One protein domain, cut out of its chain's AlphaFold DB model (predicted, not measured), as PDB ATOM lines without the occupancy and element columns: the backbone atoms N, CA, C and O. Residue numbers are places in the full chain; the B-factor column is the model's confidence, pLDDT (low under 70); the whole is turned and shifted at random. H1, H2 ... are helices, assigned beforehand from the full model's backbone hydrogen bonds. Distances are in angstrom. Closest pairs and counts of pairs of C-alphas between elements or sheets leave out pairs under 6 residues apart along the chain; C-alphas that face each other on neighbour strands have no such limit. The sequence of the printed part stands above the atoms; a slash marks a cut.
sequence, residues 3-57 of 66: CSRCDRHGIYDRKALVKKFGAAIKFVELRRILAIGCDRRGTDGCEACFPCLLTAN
ATOM      1  N   CYS A   3     234.360 293.368 363.471       86.25
ATOM      2  CA  CYS A   3     234.794 293.736 364.812       86.25
ATOM      3  C   CYS A   3     235.947 294.730 364.685       86.25
ATOM      4  O   CYS A   3     237.034 294.342 364.271       86.25
ATOM      5  N   SER A   4     235.716 295.984 365.071       82.50
ATOM      6  CA  SER A   4     236.715 297.065 365.078       82.50
ATOM      7  C   SER A   4     237.946 296.740 365.926       82.50
ATOM      8  O   SER A   4     239.046 297.174 365.613       82.50
ATOM      9  N   ARG A   5     237.782 295.964 367.005       81.50
ATOM     10  CA  ARG A   5     238.867 295.669 367.958       81.50
ATOM     11  C   ARG A   5     239.879 294.648 367.472       81.50
ATOM     12  O   ARG A   5     241.057 294.800 367.763       81.50
ATOM     13  N   CYS A   6     239.421 293.589 366.812       83.00
ATOM     14  CA  CYS A   6     240.300 292.541 366.287       83.00
ATOM     15  C   CYS A   6     240.401 292.571 364.757       83.00
ATOM     16  O   CYS A   6     240.824 291.583 364.164       83.00
ATOM     17  N   ASP A   7     239.941 293.669 364.143       81.25
ATOM     18  CA  ASP A   7     239.872 293.914 362.695       81.25
ATOM     19  C   ASP A   7     239.259 292.758 361.880       81.25
ATOM     20  O   ASP A   7     239.506 292.552 360.689       81.25
ATOM     21  N   ARG A   8     238.430 291.939 362.535       81.38
ATOM     22  CA  ARG A   8     237.889 290.737 361.916       81.38
ATOM     23  C   ARG A   8     236.649 291.077 361.119       81.38
ATOM     24  O   ARG A   8     235.665 291.576 361.663       81.38
ATOM     25  N   HIS A   9     236.658 290.656 359.865       84.62
ATOM     26  CA  HIS A   9     235.544 290.790 358.946       84.62
ATOM     27  C   HIS A   9     235.071 289.407 358.500       84.62
ATOM     28  O   HIS A   9     235.870 288.534 358.170       84.62
ATOM     29  N   GLY A  10     233.760 289.188 358.531       81.62
ATOM     30  CA  GLY A  10     233.130 287.938 358.127       81.62
ATOM     31  C   GLY A  10     231.948 288.199 357.207       81.62
ATOM     32  O   GLY A  10     230.986 288.875 357.597       81.62
ATOM     33  N   ILE A  11     232.020 287.638 356.000       85.06
ATOM     34  CA  ILE A  11     230.883 287.497 355.090       85.06
ATOM     35  C   ILE A  11     230.246 286.143 355.395       85.06
ATOM     36  O   ILE A  11     230.929 285.121 355.406       85.06
ATOM     37  N   TYR A  12     228.945 286.136 355.669       85.31
ATOM     38  CA  TYR A  12     228.214 284.918 356.002       85.31
ATOM     39  C   TYR A  12     227.076 284.719 355.019       85.31
ATOM     40  O   TYR A  12     226.313 285.647 354.750       85.31
ATOM     41  N   ASP A  13     226.936 283.495 354.524       89.81
ATOM     42  CA  ASP A  13     225.783 283.120 353.724       89.81
ATOM     43  C   ASP A  13     224.542 282.953 354.614       89.81
ATOM     44  O   ASP A  13     224.542 282.201 355.596       89.81
ATOM     45  N   ARG A  14     223.452 283.637 354.251       89.75
ATOM     46  CA  ARG A  14     222.192 283.591 355.001       89.75
ATOM     47  C   ARG A  14     221.632 282.171 355.068       89.75
ATOM     48  O   ARG A  14     221.157 281.770 356.129       89.75
ATOM     49  N   LYS A  15     221.657 281.416 353.961       94.50
ATOM     50  CA  LYS A  15     221.077 280.062 353.922       94.50
ATOM     51  C   LYS A  15     221.846 279.119 354.849       94.50
ATOM     52  O   LYS A  15     221.223 278.367 355.595       94.50
ATOM     53  N   ALA A  16     223.172 279.208 354.860       93.31
ATOM     54  CA  ALA A  16     224.043 278.443 355.741       93.31
ATOM     55  C   ALA A  16     223.804 278.781 357.218       93.31
ATOM     56  O   ALA A  16     223.689 277.869 358.038       93.31
ATOM     57  N   LEU A  17     223.671 280.068 357.562       91.00
ATOM     58  CA  LEU A  17     223.364 280.485 358.932       91.00
ATOM     59  C   LEU A  17     222.005 279.954 359.401       91.00
ATOM     60  O   LEU A  17     221.929 279.359 360.472       91.00
ATOM     61  N   VAL A  18     220.956 280.096 358.586       93.44
ATOM     62  CA  VAL A  18     219.611 279.594 358.920       93.44
ATOM     63  C   VAL A  18     219.602 278.071 359.046       93.44
ATOM     64  O   VAL A  18     219.007 277.546 359.982       93.44
ATOM     65  N   LYS A  19     220.296 277.350 358.156       96.25
ATOM     66  CA  LYS A  19     220.422 275.887 358.239       96.25
ATOM     67  C   LYS A  19     221.120 275.443 359.526       96.25
ATOM     68  O   LYS A  19     220.762 274.413 360.081       96.25
ATOM     69  N   LYS A  20     222.127 276.196 359.981       95.06
ATOM     70  CA  LYS A  20     222.949 275.833 361.142       95.06
ATOM     71  C   LYS A  20     222.321 276.224 362.480       95.06
ATOM     72  O   LYS A  20     222.463 275.480 363.442       95.06
ATOM     73  N   PHE A  21     221.675 277.384 362.550       93.62
ATOM     74  CA  PHE A  21     221.220 277.986 363.807       93.62
ATOM     75  C   PHE A  21     219.697 278.125 363.918       93.62
ATOM     76  O   PHE A  21     219.189 278.492 364.973       93.62
ATOM     77  N   GLY A  22     218.963 277.831 362.844       95.38
ATOM     78  CA  GLY A  22     217.529 278.070 362.754       95.38
ATOM     79  C   GLY A  22     217.196 279.520 362.391       95.38
ATOM     80  O   GLY A  22     217.983 280.443 362.591       95.38
ATOM     81  N   ALA A  23     215.996 279.731 361.843       93.75
ATOM     82  CA  ALA A  23     215.523 281.063 361.457       93.75
ATOM     83  C   ALA A  23     215.126 281.944 362.657       93.75
ATOM     84  O   ALA A  23     215.000 283.154 362.504       93.75
ATOM     85  N   ALA A  24     214.928 281.336 363.831       93.94
ATOM     86  CA  ALA A  24     214.492 282.012 365.050       93.94
ATOM     87  C   ALA A  24     215.649 282.487 365.950       93.94
ATOM     88  O   ALA A  24     215.387 283.055 367.009       93.94
ATOM     89  N   ILE A  25     216.915 282.255 365.571       92.00
ATOM     90  CA  ILE A  25     218.058 282.693 366.383       92.00
ATOM     91  C   ILE A  25     218.072 284.217 366.532       92.00
ATOM     92  O   ILE A  25     217.893 284.956 365.559       92.00
ATOM     93  N   LYS A  26     218.336 284.708 367.747       89.38
ATOM     94  CA  LYS A  26     218.470 286.148 367.976       89.38
ATOM     95  C   LYS A  26     219.815 286.641 367.450       89.38
ATOM     96  O   LYS A  26     220.846 285.989 367.614       89.38
ATOM     97  N   PHE A  27     219.846 287.848 366.888       87.56
ATOM     98  CA  PHE A  27     221.094 288.442 366.396       87.56
ATOM     99  C   PHE A  27     222.166 288.585 367.483       87.56
ATOM    100  O   PHE A  27     223.342 288.391 367.188       87.56
ATOM    101  N   VAL A  28     221.785 288.859 368.735       84.75
ATOM    102  CA  VAL A  28     222.712 288.879 369.882       84.75
ATOM    103  C   VAL A  28     223.395 287.526 370.105       84.75
ATOM    104  O   VAL A  28     224.607 287.462 370.309       84.75
ATOM    105  N   GLU A  29     222.654 286.424 370.000       86.56
ATOM    106  CA  GLU A  29     223.207 285.073 370.135       86.56
ATOM    107  C   GLU A  29     224.120 284.753 368.952       86.56
ATOM    108  O   GLU A  29     225.254 284.305 369.133       86.56
ATOM    109  N   LEU A  30     223.665 285.076 367.738       88.75
ATOM    110  CA  LEU A  30     224.445 284.912 366.519       88.75
ATOM    111  C   LEU A  30     225.772 285.686 366.592       88.75
ATOM    112  O   LEU A  30     226.818 285.139 366.258       88.75
ATOM    113  N   ARG A  31     225.762 286.926 367.088       85.88
ATOM    114  CA  ARG A  31     226.954 287.762 367.315       85.88
ATOM    115  C   ARG A  31     227.957 287.078 368.244       85.88
ATOM    116  O   ARG A  31     229.126 286.968 367.893       85.88
ATOM    117  N   ARG A  32     227.501 286.563 369.394       82.44
ATOM    118  CA  ARG A  32     228.344 285.856 370.383       82.44
ATOM    119  C   ARG A  32     228.978 284.585 369.811       82.44
ATOM    120  O   ARG A  32     230.131 284.272 370.119       82.44
ATOM    121  N   ILE A  33     228.240 283.863 368.967       85.00
ATOM    122  CA  ILE A  33     228.740 282.671 368.272       85.00
ATOM    123  C   ILE A  33     229.748 283.063 367.190       85.00
ATOM    124  O   ILE A  33     230.823 282.482 367.108       85.00
ATOM    125  N   LEU A  34     229.445 284.054 366.358       83.31
ATOM    126  CA  LEU A  34     230.309 284.434 365.236       83.31
ATOM    127  C   LEU A  34     231.550 285.229 365.666       83.31
ATOM    128  O   LEU A  34     232.552 285.228 364.954       83.31
ATOM    129  N   ALA A  35     231.530 285.812 366.865       80.06
ATOM    130  CA  ALA A  35     232.701 286.384 367.520       80.06
ATOM    131  C   ALA A  35     233.729 285.328 367.987       80.06
ATOM    132  O   ALA A  35     234.743 285.701 368.581       80.06
ATOM    133  N   ILE A  36     233.507 284.021 367.752       70.19
ATOM    134  CA  ILE A  36     234.490 282.957 368.026       70.19
ATOM    135  C   ILE A  36     235.837 283.298 367.379       70.19
ATOM    136  O   ILE A  36     235.932 283.422 366.163       70.19
ATOM    137  N   GLY A  37     236.878 283.434 368.208       67.31
ATOM    138  CA  GLY A  37     238.242 283.807 367.824       67.31
ATOM    139  C   GLY A  37     238.546 285.309 367.903       67.31
ATOM    140  O   GLY A  37     239.613 285.714 367.462       67.31
ATOM    141  N   CYS A  38     237.633 286.132 368.424       76.88
ATOM    142  CA  CYS A  38     238.014 287.393 369.055       76.88
ATOM    143  C   CYS A  38     238.632 287.074 370.422       76.88
ATOM    144  O   CYS A  38     238.042 286.304 371.181       76.88
ATOM    145  N   ASP A  39     239.754 287.701 370.769       71.88
ATOM    146  CA  ASP A  39     240.430 287.476 372.060       71.88
ATOM    147  C   ASP A  39     239.550 287.849 373.264       71.88
ATOM    148  O   ASP A  39     239.785 287.422 374.389       71.88
ATOM    149  N   ARG A  40     238.493 288.633 373.021       70.19
ATOM    150  CA  ARG A  40     237.504 289.075 374.011       70.19
ATOM    151  C   ARG A  40     236.145 288.394 373.865       70.19
ATOM    152  O   ARG A  40     235.143 288.883 374.393       70.19
ATOM    153  N   ARG A  41     236.074 287.288 373.122       68.94
ATOM    154  CA  ARG A  41     234.836 286.526 372.929       68.94
ATOM    155  C   ARG A  41     234.237 286.133 374.285       68.94
ATOM    156  O   ARG A  41     234.913 285.534 375.109       68.94
ATOM    157  N   GLY A  42     232.948 286.415 374.477       62.25
ATOM    158  CA  GLY A  42     232.242 286.094 375.723       62.25
ATOM    159  C   GLY A  42     232.422 287.131 376.836       62.25
ATOM    160  O   GLY A  42     231.934 286.907 377.934       62.25
ATOM    161  N   THR A  43     233.082 288.256 376.548       71.44
ATOM    162  CA  THR A  43     233.168 289.424 377.436       71.44
ATOM    163  C   THR A  43     232.389 290.600 376.845       71.44
ATOM    164  O   THR A  43     232.130 290.632 375.636       71.44
ATOM    165  N   ASP A  44     232.126 291.619 377.661       68.25
ATOM    166  CA  ASP A  44     231.531 292.889 377.211       68.25
ATOM    167  C   ASP A  44     232.484 293.726 376.336       68.25
ATOM    168  O   ASP A  44     232.105 294.753 375.781       68.25
ATOM    169  N   GLY A  45     233.743 293.300 376.185       70.81
ATOM    170  CA  GLY A  45     234.757 294.001 375.399       70.81
ATOM    171  C   GLY A  45     234.794 293.631 373.912       70.81
ATOM    172  O   GLY A  45     235.687 294.104 373.206       70.81
ATOM    173  N   CYS A  46     233.900 292.757 373.436       79.19
ATOM    174  CA  CYS A  46     233.809 292.390 372.023       79.19
ATOM    175  C   CYS A  46     232.893 293.355 371.252       79.19
ATOM    176  O   CYS A  46     231.668 293.282 371.353       79.19
ATOM    177  N   GLU A  47     233.495 294.191 370.404       82.31
ATOM    178  CA  GLU A  47     232.802 295.170 369.546       82.31
ATOM    179  C   GLU A  47     232.313 294.564 368.213       82.31
ATOM    180  O   GLU A  47     232.132 295.265 367.220       82.31
ATOM    181  N   ALA A  48     232.112 293.243 368.158       87.12
ATOM    182  CA  ALA A  48     231.559 292.594 366.974       87.12
ATOM    183  C   ALA A  48     230.140 293.110 366.700       87.12
ATOM    184  O   ALA A  48     229.284 293.033 367.581       87.12
ATOM    185  N   CYS A  49     229.879 293.574 365.479       87.56
ATOM    186  CA  CYS A  49     228.599 294.120 365.042       87.56
ATOM    187  C   CYS A  49     228.183 293.585 363.658       87.56
ATOM    188  O   CYS A  49     228.958 292.942 362.935       87.56
ATOM    189  N   PHE A  50     226.932 293.847 363.272       88.81
ATOM    190  CA  PHE A  50     226.432 293.604 361.918       88.81
ATOM    191  C   PHE A  50     226.197 294.952 361.223       88.81
ATOM    192  O   PHE A  50     225.182 295.589 361.504       88.81
ATOM    193  N   PRO A  51     227.088 295.384 360.308       87.31
ATOM    194  CA  PRO A  51     226.975 296.688 359.653       87.31
ATOM    195  C   PRO A  51     225.614 296.942 359.001       87.31
ATOM    196  O   PRO A  51     225.072 298.028 359.137       87.31
ATOM    197  N   CYS A  52     225.012 295.924 358.379       85.44
ATOM    198  CA  CYS A  52     223.694 296.050 357.755       85.44
ATOM    199  C   CYS A  52     222.580 296.431 358.743       85.44
ATOM    200  O   CYS A  52     221.661 297.151 358.366       85.44
ATOM    201  N   LEU A  53     222.666 295.985 359.999       88.75
ATOM    202  CA  LEU A  53     221.700 296.349 361.034       88.75
ATOM    203  C   LEU A  53     221.941 297.773 361.533       88.75
ATOM    204  O   LEU A  53     220.983 298.510 361.723       88.75
ATOM    205  N   LEU A  54     223.207 298.190 361.654       87.56
ATOM    206  CA  LEU A  54     223.560 299.568 362.008       87.56
ATOM    207  C   LEU A  54     223.097 300.562 360.938       87.56
ATOM    208  O   LEU A  54     222.500 301.579 361.269       87.56
ATOM    209  N   THR A  55     223.299 300.244 359.656       89.88
ATOM    210  CA  THR A  55     222.786 301.047 358.533       89.88
ATOM    211  C   THR A  55     221.260 301.139 358.547       89.88
ATOM    212  O   THR A  55     220.708 302.179 358.208       89.88
ATOM    213  N   ALA A  56     220.574 300.078 358.980       90.31
ATOM    214  CA  ALA A  56     219.125 300.064 359.166       90.31
ATOM    215  C   ALA A  56     218.661 300.700 360.495       90.31
ATOM    216  O   ALA A  56     217.470 300.671 360.793       90.31
ATOM    217  N   ASN A  57     219.579 301.251 361.298       88.81
ATOM    218  CA  ASN A  57     219.329 301.799 362.634       88.81
ATOM    219  C   ASN A  57     218.669 300.800 363.612       88.81
ATOM    220  O   ASN A  57     217.880 301.172 364.477       88.81
TER     221      ASN A  57
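Overview. This is residues 3 to 57 of the 66 residues of an uncharacterized protein of Rhizobium wenxiniae (UniProt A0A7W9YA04). What does the model look like? It has little regular structure: three short helices set apart on a looping chain, H1 at one end of the longest axis, H2 nearer the middle, H3 off to one side, and the loops of residues 35 to 46 toward the other end. What is it made of? The 55 printed residues include H1, H2 and H3 in that order, with no named strand; the class is all helix, with only 21 residues in named elements. How large is it? It is compact, with a radius of gyration of the C-alphas of 11.4 A and spans of 28 by 23 by 18 A.

Arrangement. Does H1, residues 14 to 21, touch another helix? It is apart from H2, residues 27 to 34, but only just, the closest C-alphas being 8.1 A apart. Where is H3, residues 51 to 55? It is apart from H1 and H2. Are the helix backbones complete? In H1, H2 and H3 every O i to N i+4 pair is within hydrogen-bond range.

Along the chain. Where is H1? It spans 10.5 A from C-alpha 14 at (222.192, 283.591, 355.001). And the others? H2 spans 10.1 A; H3 spans 6.1 A and ends at C-alpha 55, (222.786, 301.047, 358.533).

Size, cuts and confidence. Which links are long? H2 to H3 is long, 16 residues; H1 to H2 is tight. Is anything missing or uncertain? The printed part has no cut; pLDDT is under 70 at residues 37, 41 to 42 and 44.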